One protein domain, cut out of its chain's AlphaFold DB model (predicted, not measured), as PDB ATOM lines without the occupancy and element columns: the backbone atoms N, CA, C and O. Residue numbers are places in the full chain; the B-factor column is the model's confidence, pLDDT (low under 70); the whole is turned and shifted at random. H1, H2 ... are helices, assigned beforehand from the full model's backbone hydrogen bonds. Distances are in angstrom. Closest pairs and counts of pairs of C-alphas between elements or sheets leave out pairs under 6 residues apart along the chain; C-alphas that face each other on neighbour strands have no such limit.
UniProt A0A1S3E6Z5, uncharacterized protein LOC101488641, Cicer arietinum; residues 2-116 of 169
ATOM      1  N   GLU A   2       5.677  31.112  12.455       79.56
ATOM      2  CA  GLU A   2       5.122  32.459  12.714       79.56
ATOM      3  C   GLU A   2       3.596  32.545  12.975       79.56
ATOM      4  O   GLU A   2       3.154  33.245  13.883       79.56
ATOM      5  N   LYS A   3       2.758  31.830  12.208       82.62
ATOM      6  CA  LYS A   3       1.297  31.808  12.435       82.62
ATOM      7  C   LYS A   3       0.896  31.061  13.715       82.62
ATOM      8  O   LYS A   3      -0.071  31.450  14.360       82.62
ATOM      9  N   ALA A   4       1.617  29.998  14.069       84.12
ATOM     10  CA  ALA A   4       1.362  29.220  15.280       84.12
ATOM     11  C   ALA A   4       1.742  30.022  16.533       84.12
ATOM     12  O   ALA A   4       0.953  30.077  17.471       84.12
ATOM     13  N   ASP A   5       2.871  30.733  16.489       89.12
ATOM     14  CA  ASP A   5       3.343  31.570  17.599       89.12
ATOM     15  C   ASP A   5       2.394  32.755  17.839       89.12
ATOM     16  O   ASP A   5       1.995  33.029  18.970       89.12
ATOM     17  N   LYS A   6       1.920  33.395  16.758       88.25
ATOM     18  CA  LYS A   6       0.878  34.434  16.833       88.25
ATOM     19  C   LYS A   6      -0.425  33.902  17.434       88.25
ATOM     20  O   LYS A   6      -1.044  34.582  18.249       88.25
ATOM     21  N   ASN A   7      -0.850  32.696  17.057       87.31
ATOM     22  CA  ASN A   7      -2.056  32.081  17.612       87.31
ATOM     23  C   ASN A   7      -1.892  31.718  19.094       87.31
ATOM     24  O   ASN A   7      -2.832  31.916  19.862       87.31
ATOM     25  N   ALA A   8      -0.715  31.238  19.507       87.62
ATOM     26  CA  ALA A   8      -0.399  30.958  20.904       87.62
ATOM     27  C   ALA A   8      -0.433  32.241  21.749       87.62
ATOM     28  O   ALA A   8      -1.154  32.293  22.744       87.62
ATOM     29  N   ALA A   9       0.223  33.308  21.283       88.75
ATOM     30  CA  ALA A   9       0.202  34.613  21.945       88.75
ATOM     31  C   ALA A   9      -1.214  35.217  22.019       88.75
ATOM     32  O   ALA A   9      -1.575  35.868  22.995       88.75
ATOM     33  N   ASN A  10      -2.052  35.008  20.997       85.25
ATOM     34  CA  ASN A  10      -3.450  35.450  21.032       85.25
ATOM     35  C   ASN A  10      -4.304  34.613  21.991       85.25
ATOM     36  O   ASN A  10      -5.216  35.150  22.615       85.25
ATOM     37  N   ARG A  11      -4.017  33.312  22.119       82.81
ATOM     38  CA  ARG A  11      -4.701  32.423  23.064       82.81
ATOM     39  C   ARG A  11      -4.367  32.780  24.509       82.81
ATOM     40  O   ARG A  11      -5.258  32.736  25.345       82.81
ATOM     41  N   GLU A  12      -3.128  33.166  24.786       84.06
ATOM     42  CA  GLU A  12      -2.697  33.633  26.110       84.06
ATOM     43  C   GLU A  12      -3.436  34.910  26.544       84.06
ATOM     44  O   GLU A  12      -3.791  35.063  27.707       84.06
ATOM     45  N   LYS A  13      -3.773  35.787  25.590       84.38
ATOM     46  CA  LYS A  13      -4.567  37.003  25.837       84.38
ATOM     47  C   LYS A  13      -6.058  36.737  26.086       84.38
ATOM     48  O   LYS A  13      -6.790  37.672  26.406       84.38
ATOM     49  N   LEU A  14      -6.540  35.504  25.909       80.69
ATOM     50  CA  LEU A  14      -7.941  35.143  26.128       80.69
ATOM     51  C   LEU A  14      -8.169  34.759  27.600       80.69
ATOM     52  O   LEU A  14      -8.326  33.585  27.929       80.69
ATOM     53  N   THR A  15      -8.183  35.758  28.483       77.69
ATOM     54  CA  THR A  15      -8.306  35.566  29.941       77.69
ATOM     55  C   THR A  15      -9.740  35.282  30.395       77.69
ATOM     56  O   THR A  15      -9.969  34.509  31.326       77.69
ATOM     57  N   ILE A  16     -10.728  35.865  29.711       80.88
ATOM     58  CA  ILE A  16     -12.149  35.692  30.019       80.88
ATOM     59  C   ILE A  16     -12.721  34.582  29.133       80.88
ATOM     60  O   ILE A  16     -13.067  34.791  27.968       80.88
ATOM     61  N   LEU A  17     -12.799  33.377  29.699       79.94
ATOM     62  CA  LEU A  17     -13.323  32.200  29.011       79.94
ATOM     63  C   LEU A  17     -14.852  32.140  29.051       79.94
ATOM     64  O   LEU A  17     -15.505  32.549  30.008       79.94
ATOM     65  N   HIS A  18     -15.419  31.563  28.000       83.88
ATOM     66  CA  HIS A  18     -16.851  31.354  27.847       83.88
ATOM     67  C   HIS A  18     -17.286  29.976  28.370       83.88
ATOM     68  O   HIS A  18     -16.584  28.988  28.148       83.88
ATOM     69  N   THR A  19     -18.464  29.879  28.997       86.69
ATOM     70  CA  THR A  19     -18.936  28.646  29.664       86.69
ATOM     71  C   THR A  19     -19.968  27.827  28.890       86.69
ATOM     72  O   THR A  19     -20.246  26.699  29.286       86.69
ATOM     73  N   LEU A  20     -20.512  28.307  27.761       84.06
ATOM     74  CA  LEU A  20     -21.539  27.551  27.008       84.06
ATOM     75  C   LEU A  20     -20.992  26.332  26.230       84.06
ATOM     76  O   LEU A  20     -21.744  25.686  25.492       84.06
ATOM     77  N   GLY A  21     -19.697  26.028  26.348       85.19
ATOM     78  CA  GLY A  21     -19.043  24.963  25.590       85.19
ATOM     79  C   GLY A  21     -19.168  25.182  24.080       85.19
ATOM     80  O   GLY A  21     -18.937  26.284  23.583       85.19
ATOM     81  N   SER A  22     -19.575  24.143  23.348       85.12
ATOM     82  CA  SER A  22     -19.739  24.181  21.884       85.12
ATOM     83  C   SER A  22     -21.002  24.909  21.407       85.12
ATOM     84  O   SER A  22     -21.214  25.051  20.200       85.12
ATOM     85  N   LYS A  23     -21.882  25.351  22.316       86.75
ATOM     86  CA  LYS A  23     -23.110  26.058  21.939       86.75
ATOM     87  C   LYS A  23     -22.810  27.533  21.678       86.75
ATOM     88  O   LYS A  23     -22.187  28.215  22.487       86.75
ATOM     89  N   THR A  24     -23.293  28.045  20.547       84.19
ATOM     90  CA  THR A  24     -23.142  29.462  20.209       84.19
ATOM     91  C   THR A  24     -24.029  30.333  21.097       84.19
ATOM     92  O   THR A  24     -25.137  29.946  21.474       84.19
ATOM     93  N   LEU A  25     -23.568  31.554  21.376       84.50
ATOM     94  CA  LEU A  25     -24.325  32.546  22.144       84.50
ATOM     95  C   LEU A  25     -25.688  32.856  21.503       84.50
ATOM     96  O   LEU A  25     -26.675  32.996  22.215       84.50
ATOM     97  N   ALA A  26     -25.755  32.898  20.166       83.00
ATOM     98  CA  ALA A  26     -26.998  33.129  19.427       83.00
ATOM     99  C   ALA A  26     -28.040  32.032  19.684       83.00
ATOM    100  O   ALA A  26     -29.173  32.342  20.025       83.00
ATOM    101  N   ARG A  27     -27.639  30.756  19.600       87.31
ATOM    102  CA  ARG A  27     -28.538  29.629  19.894       87.31
ATOM    103  C   ARG A  27     -28.999  29.643  21.343       87.31
ATOM    104  O   ARG A  27     -30.168  29.418  21.620       87.31
ATOM    105  N   LYS A  28     -28.081  29.920  22.273       88.06
ATOM    106  CA  LYS A  28     -28.434  29.975  23.691       88.06
ATOM    107  C   LYS A  28     -29.415  31.108  23.994       88.06
ATOM    108  O   LYS A  28     -30.306  30.903  24.808       88.06
ATOM    109  N   ARG A  29     -29.247  32.272  23.359       88.31
ATOM    110  CA  ARG A  29     -30.200  33.381  23.456       88.31
ATOM    111  C   ARG A  29     -31.578  32.943  22.978       88.31
ATOM    112  O   ARG A  29     -32.519  33.076  23.738       88.31
ATOM    113  N   ASP A  30     -31.665  32.385  21.777       86.06
ATOM    114  CA  ASP A  30     -32.936  31.974  21.168       86.06
ATOM    115  C   ASP A  30     -33.693  30.965  22.054       86.06
ATOM    116  O   ASP A  30     -34.870  31.138  22.353       86.06
ATOM    117  N   GLU A  31     -32.981  29.976  22.610       90.44
ATOM    118  CA  GLU A  31     -33.541  29.027  23.585       90.44
ATOM    119  C   GLU A  31     -34.098  29.705  24.851       90.44
ATOM    120  O   GLU A  31     -35.101  29.251  25.401       90.44
ATOM    121  N   LEU A  32     -33.429  30.750  25.349       89.38
ATOM    122  CA  LEU A  32     -33.862  31.486  26.540       89.38
ATOM    123  C   LEU A  32     -35.032  32.424  26.233       89.38
ATOM    124  O   LEU A  32     -35.968  32.500  27.020       89.38
ATOM    125  N   GLU A  33     -35.011  33.093  25.081       90.31
ATOM    126  CA  GLU A  33     -36.100  33.965  24.634       90.31
ATOM    127  C   GLU A  33     -37.385  33.167  24.384       90.31
ATOM    128  O   GLU A  33     -38.460  33.603  24.789       90.31
ATOM    129  N   LEU A  34     -37.274  31.964  23.807       90.06
ATOM    130  CA  LEU A  34     -38.400  31.039  23.634       90.06
ATOM    131  C   LEU A  34     -38.948  30.524  24.968       90.06
ATOM    132  O   LEU A  34     -40.158  30.376  25.117       90.06
ATOM    133  N   ARG A  35     -38.069  30.237  25.934       90.44
ATOM    134  CA  ARG A  35     -38.471  29.726  27.250       90.44
ATOM    135  C   ARG A  35     -39.163  30.790  28.096       90.44
ATOM    136  O   ARG A  35     -40.169  30.491  28.728       90.44
ATOM    137  N   ASP A  36     -38.611  31.997  28.115       89.94
ATOM    138  CA  ASP A  36     -39.037  33.052  29.036       89.94
ATOM    139  C   ASP A  36     -39.988  34.061  28.379       89.94
ATOM    140  O   ASP A  36     -40.504  34.954  29.049       89.94
ATOM    141  N   GLY A  37     -40.197  33.964  27.061       89.19
ATOM    142  CA  GLY A  37     -41.075  34.852  26.294       89.19
ATOM    143  C   GLY A  37     -40.613  36.312  26.261       89.19
ATOM    144  O   GLY A  37     -41.394  37.201  25.924       89.19
ATOM    145  N   ARG A  38     -39.356  36.585  26.626       90.12
ATOM    146  CA  ARG A  38     -38.780  37.934  26.714       90.12
ATOM    147  C   ARG A  38     -37.481  38.011  25.931       90.12
ATOM    148  O   ARG A  38     -36.746  37.034  25.866       90.12
ATOM    149  N   LYS A  39     -37.152  39.195  25.414       83.88
ATOM    150  CA  LYS A  39     -35.854  39.439  24.772       83.88
ATOM    151  C   LYS A  39     -34.744  39.589  25.806       83.88
ATOM    152  O   LYS A  39     -34.950  40.203  26.856       83.88
ATOM    153  N   TYR A  40     -33.568  39.069  25.475       84.44
ATOM    154  CA  TYR A  40     -32.375  39.133  26.314       84.44
ATOM    155  C   TYR A  40     -31.392  40.188  25.799       84.44
ATOM    156  O   TYR A  40     -30.933  40.145  24.653       84.44
ATOM    157  N   SER A  41     -31.011  41.127  26.664       83.75
ATOM    158  CA  SER A  41     -30.009  42.147  26.344       83.75
ATOM    159  C   SER A  41     -28.583  41.576  26.309       83.75
ATOM    160  O   SER A  41     -28.293  40.483  26.808       83.75
ATOM    161  N   ARG A  42     -27.638  42.338  25.735       84.12
ATOM    162  CA  ARG A  42     -26.215  41.955  25.707       84.12
ATOM    163  C   ARG A  42     -25.622  41.799  27.108       84.12
ATOM    164  O   ARG A  42     -24.862  40.860  27.333       84.12
ATOM    165  N   GLY A  43     -25.983  42.685  28.037       84.81
ATOM    166  CA  GLY A  43     -25.481  42.631  29.409       84.81
ATOM    167  C   GLY A  43     -26.016  41.447  30.204       84.81
ATOM    168  O   GLY A  43     -25.260  40.800  30.927       84.81
ATOM    169  N   GLU A  44     -27.280  41.080  30.001       87.06
ATOM    170  CA  GLU A  44     -27.839  39.864  30.600       87.06
ATOM    171  C   GLU A  44     -27.159  38.611  30.043       87.06
ATOM    172  O   GLU A  44     -26.711  37.754  30.812       87.06
ATOM    173  N   MET A  45     -26.985  38.546  28.717       88.50
ATOM    174  CA  MET A  45     -26.283  37.435  28.070       88.50
ATOM    175  C   MET A  45     -24.833  37.306  28.535       88.50
ATOM    176  O   MET A  45     -24.342  36.183  28.625       88.50
ATOM    177  N   TYR A  46     -24.155  38.408  28.876       88.25
ATOM    178  CA  TYR A  46     -22.798  38.348  29.419       88.25
ATOM    179  C   TYR A  46     -22.744  37.493  30.690       88.25
ATOM    180  O   TYR A  46     -21.906  36.598  30.781       88.25
ATOM    181  N   SER A  47     -23.676  37.694  31.626       88.00
ATOM    182  CA  SER A  47     -23.718  36.914  32.869       88.00
ATOM    183  C   SER A  47     -23.966  35.424  32.621       88.00
ATOM    184  O   SER A  47     -23.306  34.583  33.218       88.00
ATOM    185  N   ILE A  48     -24.853  35.088  31.683       88.56
ATOM    186  CA  ILE A  48     -25.187  33.701  31.328       88.56
ATOM    187  C   ILE A  48     -23.976  32.974  30.731       88.56
ATOM    188  O   ILE A  48     -23.790  31.781  30.948       88.56
ATOM    189  N   CYS A  49     -23.159  33.696  29.970       87.56
ATOM    190  CA  CYS A  49     -22.047  33.141  29.204       87.56
ATOM    191  C   CYS A  49     -20.729  33.039  29.987       87.56
ATOM    192  O   CYS A  49     -19.807  32.365  29.532       87.56
ATOM    193  N   HIS A  50     -20.630  33.731  31.124       87.88
ATOM    194  CA  HIS A  50     -19.415  33.811  31.945       87.88
ATOM    195  C   HIS A  50     -19.634  33.326  33.381       87.88
ATOM    196  O   HIS A  50     -18.734  33.437  34.216       87.88
ATOM    197  N   LYS A  51     -20.817  32.774  33.672       89.94
ATOM    198  CA  LYS A  51     -21.090  32.030  34.898       89.94
ATOM    199  C   LYS A  51     -20.973  30.533  34.654       89.94
ATOM    200  O   LYS A  51     -21.350  30.028  33.592       89.94
ATOM    201  N   LYS A  52     -20.434  29.825  35.638       87.75
ATOM    202  CA  LYS A  52     -20.412  28.362  35.692       87.75
ATOM    203  C   LYS A  52     -21.787  27.844  36.137       87.75
ATOM    204  O   LYS A  52     -22.674  28.613  36.504       87.75
ATOM    205  N   SER A  53     -21.965  26.524  36.118       83.44
ATOM    206  CA  SER A  53     -23.204  25.868  36.565       83.44
ATOM    207  C   SER A  53     -23.529  26.105  38.045       83.44
ATOM    208  O   SER A  53     -24.688  26.010  38.428       83.44
ATOM    209  N   ASP A  54     -22.523  26.424  38.859       84.44
ATOM    210  CA  ASP A  54     -22.655  26.782  40.277       84.44
ATOM    211  C   ASP A  54     -23.095  28.247  40.503       84.44
ATOM    212  O   ASP A  54     -23.312  28.664  41.636       84.44
ATOM    213  N   GLY A  55     -23.226  29.041  39.432       83.44
ATOM    214  CA  GLY A  55     -23.584  30.460  39.485       83.44
ATOM    215  C   GLY A  55     -22.413  31.415  39.756       83.44
ATOM    216  O   GLY A  55     -22.606  32.632  39.663       83.44
ATOM    217  N   SER A  56     -21.212  30.899  40.030       88.12
ATOM    218  CA  SER A  56     -19.986  31.688  40.176       88.12
ATOM    219  C   SER A  56     -19.449  32.144  38.817       88.12
ATOM    220  O   SER A  56     -19.694  31.513  37.784       88.12
ATOM    221  N   PHE A  57     -18.718  33.260  38.792       88.56
ATOM    222  CA  PHE A  57     -18.044  33.721  37.579       88.56
ATOM    223  C   PHE A  57     -16.814  32.858  37.266       88.56
ATOM    224  O   PHE A  57     -16.198  32.266  38.152       88.56
ATOM    225  N   VAL A  58     -16.448  32.783  35.987       86.06
ATOM    226  CA  VAL A  58     -15.262  32.030  35.539       86.06
ATOM    227  C   VAL A  58     -13.959  32.527  36.152       86.06
ATOM    228  O   VAL A  58     -13.098  31.707  36.458       86.06
ATOM    229  N   ASN A  59     -13.833  33.843  36.306       88.69
ATOM    230  CA  ASN A  59     -12.654  34.537  36.801       88.69
ATOM    231  C   ASN A  59     -13.073  35.888  37.408       88.69
ATOM    232  O   ASN A  59     -14.146  36.407  37.070       88.69
ATOM    233  N   ASP A  60     -12.218  36.476  38.241       87.94
ATOM    234  CA  ASP A  60     -12.478  37.760  38.901       87.94
ATOM    235  C   ASP A  60     -12.591  38.910  37.890       87.94
ATOM    236  O   ASP A  60     -13.496  39.734  38.000       87.94
ATOM    237  N   GLU A  61     -11.789  38.896  36.820       88.19
ATOM    238  CA  GLU A  61     -11.901  39.871  35.719       88.19
ATOM    239  C   GLU A  61     -13.293  39.859  35.064       88.19
ATOM    240  O   GLU A  61     -13.840  40.903  34.701       88.19
ATOM    241  N   ALA A  62     -13.896  38.675  34.912       87.94
ATOM    242  CA  ALA A  62     -15.228  38.548  34.326       87.94
ATOM    243  C   ALA A  62     -16.304  39.120  35.262       87.94
ATOM    244  O   ALA A  62     -17.274  39.729  34.805       87.94
ATOM    245  N   LYS A  63     -16.117  38.946  36.574       90.00
ATOM    246  CA  LYS A  63     -16.986  39.534  37.592       90.00
ATOM    247  C   LYS A  63     -16.872  41.060  37.590       90.00
ATOM    248  O   LYS A  63     -17.899  41.728  37.509       90.00
ATOM    249  N   GLU A  64     -15.658  41.603  37.577       91.50
ATOM    250  CA  GLU A  64     -15.424  43.052  37.535       91.50
ATOM    251  C   GLU A  64     -16.053  43.681  36.283       91.50
ATOM    252  O   GLU A  64     -16.768  44.680  36.363       91.50
ATOM    253  N   LYS A  65     -15.871  43.055  35.114       90.00
ATOM    254  CA  LYS A  65     -16.501  43.509  33.865       90.00
ATOM    255  C   LYS A  65     -18.022  43.472  33.923       90.00
ATOM    256  O   LYS A  65     -18.669  44.372  33.389       90.00
ATOM    257  N   TYR A  66     -18.602  42.459  34.561       90.06
ATOM    258  CA  TYR A  66     -20.045  42.404  34.772       90.06
ATOM    259  C   TYR A  66     -20.527  43.545  35.676       90.06
ATOM    260  O   TYR A  66     -21.516  44.195  35.345       90.06
ATOM    261  N   GLU A  67     -19.825  43.824  36.774       91.06
ATOM    262  CA  GLU A  67     -20.167  44.910  37.700       91.06
ATOM    263  C   GLU A  67     -20.054  46.287  37.031       91.06
ATOM    264  O   GLU A  67     -20.990  47.086  37.115       91.06
ATOM    265  N   GLN A  68     -18.975  46.533  36.276       91.44
ATOM    266  CA  GLN A  68     -18.817  47.738  35.451       91.44
ATOM    267  C   GLN A  68     -19.981  47.887  34.463       91.44
ATOM    268  O   GLN A  68     -20.537  48.973  34.309       91.44
ATOM    269  N   LEU A  69     -20.390  46.789  33.823       90.19
ATOM    270  CA  LEU A  69     -21.491  46.796  32.864       90.19
ATOM    271  C   LEU A  69     -22.833  47.115  33.519       90.19
ATOM    272  O   LEU A  69     -23.594  47.901  32.965       90.19
ATOM    273  N   GLN A  70     -23.120  46.552  34.692       88.31
ATOM    274  CA  GLN A  70     -24.340  46.873  35.438       88.31
ATOM    275  C   GLN A  70     -24.365  48.342  35.875       88.31
ATOM    276  O   GLN A  70     -25.387  49.011  35.721       88.31
ATOM    277  N   ALA A  71     -23.233  48.866  36.354       88.38
ATOM    278  CA  ALA A  71     -23.116  50.270  36.739       88.38
ATOM    279  C   ALA A  71     -23.336  51.220  35.550       88.38
ATOM    280  O   ALA A  71     -23.940  52.279  35.709       88.38
ATOM    281  N   GLU A  72     -22.872  50.842  34.359       87.56
ATOM    282  CA  GLU A  72     -22.976  51.667  33.155       87.56
ATOM    283  C   GLU A  72     -24.356  51.588  32.485       87.56
ATOM    284  O   GLU A  72     -24.842  52.584  31.941       87.56
ATOM    285  N   ILE A  73     -25.035  50.438  32.576       83.81
ATOM    286  CA  ILE A  73     -26.435  50.289  32.141       83.81
ATOM    287  C   ILE A  73     -27.349  51.246  32.919       83.81
ATOM    288  O   ILE A  73     -28.285  51.785  32.343       83.81
ATOM    289  N   GLY A  74     -27.065  51.501  34.201       77.69
ATOM    290  CA  GLY A  74     -27.821  52.470  35.002       77.69
ATOM    291  C   GLY A  74     -27.548  53.941  34.661       77.69
ATOM    292  O   GLY A  74     -28.334  54.802  35.048       77.69
ATOM    293  N   LYS A  75     -26.448  54.245  33.960       82.75
ATOM    294  CA  LYS A  75     -26.016  55.620  33.639       82.75
ATOM    295  C   LYS A  75     -26.319  56.030  32.204       82.75
ATOM    296  O   LYS A  75     -26.590  57.199  31.945       82.75
ATOM    297  N   THR A  76     -26.215  55.092  31.268       76.25
ATOM    298  CA  THR A  76     -26.373  55.367  29.838       76.25
ATOM    299  C   THR A  76     -27.815  55.121  29.387       76.25
ATOM    300  O   THR A  76     -28.464  54.190  29.861       76.25
ATOM    301  N   PRO A  77     -28.339  55.915  28.439       72.31
ATOM    302  CA  PRO A  77     -29.699  55.736  27.931       72.31
ATOM    303  C   PRO A  77     -29.846  54.493  27.036       72.31
ATOM    304  O   PRO A  77     -30.962  54.038  26.792       72.31
ATOM    305  N   SER A  78     -28.737  53.939  26.528       78.56
ATOM    306  CA  SER A  78     -28.726  52.792  25.620       78.56
ATOM    307  C   SER A  78     -27.921  51.622  26.197       78.56
ATOM    308  O   SER A  78     -26.710  51.750  26.388       78.56
ATOM    309  N   PRO A  79     -28.519  50.422  26.340       74.81
ATOM    310  CA  PRO A  79     -27.792  49.214  26.750       74.81
ATOM    311  C   PRO A  79     -26.601  48.875  25.843       74.81
ATOM    312  O   PRO A  79     -25.669  48.181  26.252       74.81
ATOM    313  N   ASN A  80     -26.628  49.337  24.586       79.62
ATOM    314  CA  ASN A  80     -25.532  49.113  23.657       79.62
ATOM    315  C   ASN A  80     -24.333  50.026  23.912       79.62
ATOM    316  O   ASN A  80     -23.201  49.602  23.684       79.62
ATOM    317  N   GLU A  81     -24.587  51.244  24.371       82.94
ATOM    318  CA  GLU A  81     -23.558  52.222  24.704       82.94
ATOM    319  C   GLU A  81     -22.808  51.797  25.966       82.94
ATOM    320  O   GLU A  81     -21.582  51.716  25.933       82.94
ATOM    321  N   ALA A  82     -23.529  51.342  27.000       86.12
ATOM    322  CA  ALA A  82     -22.924  50.748  28.194       86.12
ATOM    323  C   ALA A  82     -21.913  49.640  27.862       86.12
ATOM    324  O   ALA A  82     -20.810  49.589  28.407       86.12
ATOM    325  N   PHE A  83     -22.263  48.758  26.923       85.81
ATOM    326  CA  PHE A  83     -21.373  47.674  26.514       85.81
ATOM    327  C   PHE A  83     -20.107  48.190  25.813       85.81
ATOM    328  O   PHE A  83     -19.012  47.680  26.052       85.81
ATOM    329  N   VAL A  84     -20.237  49.207  24.961       87.06
ATOM    330  CA  VAL A  84     -19.094  49.829  24.278       87.06
ATOM    331  C   VAL A  84     -18.197  50.569  25.269       87.06
ATOM    332  O   VAL A  84     -16.979  50.509  25.130       87.06
ATOM    333  N   ASN A  85     -18.759  51.193  26.302       87.75
ATOM    334  CA  ASN A  85     -17.979  51.879  27.331       87.75
ATOM    335  C   ASN A  85     -17.122  50.895  28.146       87.75
ATOM    336  O   ASN A  85     -15.948  51.157  28.394       87.75
ATOM    337  N   VAL A  86     -17.661  49.719  28.492       88.69
ATOM    338  CA  VAL A  86     -16.952  48.721  29.321       88.69
ATOM    339  C   VAL A  86     -15.960  47.861  28.532       88.69
ATOM    340  O   VAL A  86     -14.878  47.521  29.028       88.69
ATOM    341  N   PHE A  87     -16.318  47.474  27.305       86.44
ATOM    342  CA  PHE A  87     -15.505  46.579  26.471       86.44
ATOM    343  C   PHE A  87     -14.735  47.314  25.366       86.44
ATOM    344  O   PHE A  87     -14.011  46.680  24.593       86.44
ATOM    345  N   GLY A  88     -14.884  48.632  25.263       88.75
ATOM    346  CA  GLY A  88     -14.309  49.455  24.207       88.75
ATOM    347  C   GLY A  88     -15.068  49.355  22.881       88.75
ATOM    348  O   GLY A  88     -16.082  48.666  22.749       88.75
ATOM    349  N   LYS A  89     -14.539  50.032  21.860       87.69
ATOM    350  CA  LYS A  89     -15.124  50.096  20.514       87.69
ATOM    351  C   LYS A  89     -15.285  48.707  19.878       87.69
ATOM    352  O   LYS A  89     -14.375  47.882  19.920       87.69
ATOM    353  N   GLU A  90     -16.436  48.470  19.247       87.50
ATOM    354  CA  GLU A  90     -16.696  47.238  18.488       87.50
ATOM    355  C   GLU A  90     -15.846  47.144  17.216       87.50
ATOM    356  O   GLU A  90     -15.451  48.146  16.611       87.50
ATOM    357  N   HIS A  91     -15.613  45.912  16.767       84.50
ATOM    358  CA  HIS A  91     -14.913  45.660  15.517       84.50
ATOM    359  C   HIS A  91     -15.807  46.041  14.314       84.50
ATOM    360  O   HIS A  91     -16.977  45.665  14.289       84.50
ATOM    361  N   PRO A  92     -15.296  46.700  13.250       82.56
ATOM    362  CA  PRO A  92     -16.132  47.161  12.127       82.56
ATOM    363  C   PRO A  92     -16.926  46.058  11.412       82.56
ATOM    364  O   PRO A  92     -17.967  46.317  10.819       82.56
ATOM    365  N   ARG A  93     -16.422  44.820  11.454       80.50
ATOM    366  CA  ARG A  93     -17.030  43.659  10.781       80.50
ATOM    367  C   ARG A  93     -18.055  42.891  11.610       80.50
ATOM    368  O   ARG A  93     -18.827  42.149  11.021       80.50
ATOM    369  N   TYR A  94     -18.030  42.988  12.936       83.31
ATOM    370  CA  TYR A  94     -18.951  42.220  13.770       83.31
ATOM    371  C   TYR A  94     -19.098  42.836  15.161       83.31
ATOM    372  O   TYR A  94     -18.157  43.417  15.700       83.31
ATOM    373  N   VAL A  95     -20.275  42.660  15.751       83.25
ATOM    374  CA  VAL A  95     -20.605  43.118  17.103       83.25
ATOM    375  C   VAL A  95     -20.458  41.964  18.089       83.25
ATOM    376  O   VAL A  95     -21.023  40.881  17.896       83.25
ATOM    377  N   ARG A  96     -19.728  42.193  19.183       83.62
ATOM    378  CA  ARG A  96     -19.601  41.206  20.263       83.62
ATOM    379  C   ARG A  96     -20.962  40.891  20.882       83.62
ATOM    380  O   ARG A  96     -21.823  41.755  21.044       83.62
ATOM    381  N   CYS A  97     -21.139  39.621  21.244       78.88
ATOM    382  CA  CYS A  97     -22.338  39.121  21.918       78.88
ATOM    383  C   CYS A  97     -23.651  39.341  21.143       78.88
ATOM    384  O   CYS A  97     -24.702  39.393  21.769       78.88
ATOM    385  N   MET A  98     -23.637  39.455  19.809       77.38
ATOM    386  CA  MET A  98     -24.861  39.595  18.994       77.38
ATOM    387  C   MET A  98     -25.146  38.412  18.065       77.38
ATOM    388  O   MET A  98     -26.215  38.348  17.472       77.38
ATOM    389  N   GLY A  99     -24.243  37.434  18.001       72.50
ATOM    390  CA  GLY A  99     -24.373  36.288  17.108       72.50
ATOM    391  C   GLY A  99     -23.626  36.486  15.793       72.50
ATOM    392  O   GLY A  99     -22.736  37.328  15.687       72.50
ATOM    393  N   LEU A 100     -23.942  35.648  14.809       73.19
ATOM    394  CA  LEU A 100     -23.245  35.621  13.526       73.19
ATOM    395  C   LEU A 100     -23.726  36.763  12.622       73.19
ATOM    396  O   LEU A 100     -24.923  36.940  12.428       73.19
ATOM    397  N   GLY A 101     -22.777  37.502  12.045       74.44
ATOM    398  CA  GLY A 101     -23.036  38.418  10.930       74.44
ATOM    399  C   GLY A 101     -23.605  39.795  11.284       74.44
ATOM    400  O   GLY A 101     -23.813  40.582  10.366       74.44
ATOM    401  N   ILE A 102     -23.822  40.118  12.566       78.50
ATOM    402  CA  ILE A 102     -24.307  41.452  12.957       78.50
ATOM    403  C   ILE A 102     -23.157  42.461  12.953       78.50
ATOM    404  O   ILE A 102     -22.189  42.284  13.694       78.50
ATOM    405  N   THR A 103     -23.267  43.527  12.159       83.00
ATOM    406  CA  THR A 103     -22.274  44.609  12.056       83.00
ATOM    407  C   THR A 103     -22.652  45.818  12.920       83.00
ATOM    408  O   THR A 103     -23.833  46.046  13.190       83.00
ATOM    409  N   PRO A 104     -21.680  46.652  13.344       78.31
ATOM    410  CA  PRO A 104     -21.971  47.854  14.124       78.31
ATOM    411  C   PRO A 104     -22.979  48.801  13.456       78.31
ATOM    412  O   PRO A 104     -23.845  49.344  14.130       78.31
ATOM    413  N   SER A 105     -22.941  48.945  12.127       75.94
ATOM    414  CA  SER A 105     -23.876  49.807  11.388       75.94
ATOM    415  C   SER A 105     -25.345  49.397  11.540       75.94
ATOM    416  O   SER A 105     -26.225  50.257  11.499       75.94
ATOM    417  N   GLN A 106     -25.613  48.106  11.757       73.00
ATOM    418  CA  GLN A 106     -26.965  47.571  11.946       73.00
ATOM    419  C   GLN A 106     -27.527  47.853  13.344       73.00
ATOM    420  O   GLN A 106     -28.738  47.809  13.523       73.00
ATOM    421  N   ILE A 107     -26.668  48.124  14.334       71.88
ATOM    422  CA  ILE A 107     -27.090  48.412  15.716       71.88
ATOM    423  C   ILE A 107     -27.090  49.909  16.043       71.88
ATOM    424  O   ILE A 107     -27.759  50.314  16.989       71.88
ATOM    425  N   THR A 108     -26.326  50.724  15.305       63.28
ATOM    426  CA  THR A 108     -26.227  52.179  15.521       63.28
ATOM    427  C   THR A 108     -27.277  52.972  14.753       63.28
ATOM    428  O   THR A 108     -27.552  54.112  15.108       63.28
ATOM    429  N   THR A 109     -27.849  52.408  13.687       54.34
ATOM    430  CA  THR A 109     -28.940  53.051  12.951       54.34
ATOM    431  C   THR A 109     -30.264  52.713  13.625       54.34
ATOM    432  O   THR A 109     -30.737  51.581  13.600       54.34
ATOM    433  N   SER A 110     -30.836  53.709  14.291       46.81
ATOM    434  CA  SER A 110     -32.117  53.640  14.984       46.81
ATOM    435  C   SER A 110     -33.212  52.992  14.120       46.81
ATOM    436  O   SER A 110     -33.559  53.506  13.062       46.81
ATOM    437  N   THR A 111     -33.766  51.877  14.601       48.28
ATOM    438  CA  THR A 111     -35.168  51.419  14.472       48.28
ATOM    439  C   THR A 111     -35.828  51.229  13.086       48.28
ATOM    440  O   THR A 111     -36.877  50.596  13.035       48.28
ATOM    441  N   SER A 112     -35.264  51.627  11.945       42.03
ATOM    442  CA  SER A 112     -36.002  51.554  10.656       42.03
ATOM    443  C   SER A 112     -35.642  50.375   9.755       42.03
ATOM    444  O   SER A 112     -36.364  50.062   8.810       42.03
ATOM    445  N   HIS A 113     -34.557  49.671  10.056       41.75
ATOM    446  CA  HIS A 113     -34.254  48.408   9.403       41.75
ATOM    447  C   HIS A 113     -34.419  47.312  10.438       41.75
ATOM    448  O   HIS A 113     -33.443  46.760  10.939       41.75
ATOM    449  N   SER A 114     -35.691  46.990  10.733       42.84
ATOM    450  CA  SER A 114     -36.069  45.606  11.025       42.84
ATOM    451  C   SER A 114     -35.194  44.770  10.125       42.84
ATOM    452  O   SER A 114     -35.308  44.914   8.905       42.84
ATOM    453  N   VAL A 115     -34.259  44.033  10.731       46.22
ATOM    454  CA  VAL A 115     -33.399  43.081  10.046       46.22
ATOM    455  C   VAL A 115     -34.295  42.414   9.034       46.22
ATOM    456  O   VAL A 115     -35.208  41.658   9.369       46.22
ATOM    457  N   ARG A 116     -34.104  42.807   7.777       47.22
ATOM    458  CA  ARG A 116     -34.581  42.041   6.659       47.22
ATOM    459  C   ARG A 116     -33.715  40.811   6.802       47.22
ATOM    460  O   ARG A 116     -32.589  40.759   6.319       47.22
TER     461      ARG A 116
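This is residues 2 to 116 of the 169 residues of the protein "uncharacterized protein LOC101488641" of Cicer arietinum (UniProt A0A1S3E6Z5). Three helices, H3, H4 and H5, pack together as a small core with their centres in a triangle, and H2 crosses beside H3, meeting it with its first residues while its far end, with residues 33 to 38, sticks out. H1 is an arm that stands free at the end of a long link, and at another side a long loop, residues 88 to 103, folds back towards the middle before short H6 and a tail of low confidence. The printed part has 115 residues with six named helices, H1 to H6 in order along the chain, and no named strand; the class is all helix. The whole is compact, with a radius of gyration of the C-alphas of 15.4 A, and it spans 45 by 36 by 29 A.

H1, residues 2 to 12, belongs to a stretch that stands free, residues 2 to 14, and it is apart from the five other helices. After a long link comes H2, residues 25 to 36, of which 33 to 36 belong to a second stretch that stands free, residues 33 to 38. A tight link leads to H3, residues 42 to 50, which is the hub and touches three helices. H2 and H3 only just touch, with 3 pairs of C-alphas within 8 A, and H2 does so with residues 25 to 29 alone. Their closest C-alphas are those of Arg 29 and Met 45, 7.3 A apart, and their lines are about perpendicular at 73 degrees. H4, residues 60 to 73, touches H3, and the closest C-alphas, those of Gly 43 and Leu 69, are 6.7 A apart. H3 and H4 run opposite ways at a shallow tilt of 15 degrees and form a helical hairpin. H5, residues 79 to 87, touches H4 with 11 pairs of C-alphas within 8 A, the closest being those of Glu 72 and Ala 82 at 5.0 A. H4 and H5 also form a helical hairpin, running opposite ways at a tilt of 37 degrees, only just steep. H5 touches H3 too, with the C-alphas of Gly 43 and Phe 83 the closest at 7.1 A; they run the same way at a steep tilt of 49 degrees. Of the four pairs of helices that touch, one is at a shallow tilt, and the helix packing is mostly crossed. H6, residues 104 to 108, touches no helix; it is only just apart from H5, with 8.1 A between their closest C-alphas. Every O i to N i+4 pair is within hydrogen-bond range in H1, H2, H4 and H6, against 4 of 5 in H3 and 4 of 5 in H5.

H1 begins at C-alpha 2, at (5.122, 32.459, 12.714), and measures 15.6 A from first to last C-alpha. H2 measures 16.3 A, and H3 12.3 A. H4, the longest with 14 residues, measures 19.9 A and begins at C-alpha 60, at (-12.478, 37.760, 38.901). H5 measures 12.6 A, and H6, 6.2 A long, ends at C-alpha 108, at (-26.227, 52.179, 15.521).

The two C-alphas farthest apart are those of Glu 2 and Gly 37, at 48.2 A. Without the stretches that stand free, the body has 96 residues and spans 41 by 31 by 23 A. The printed part has no cut. The links from H1 to H2, 12 residues, and from H5 to H6, 16 residues, are long. The mean pLDDT of the printed part is 81.9, and residues 108 to 116 are under 70.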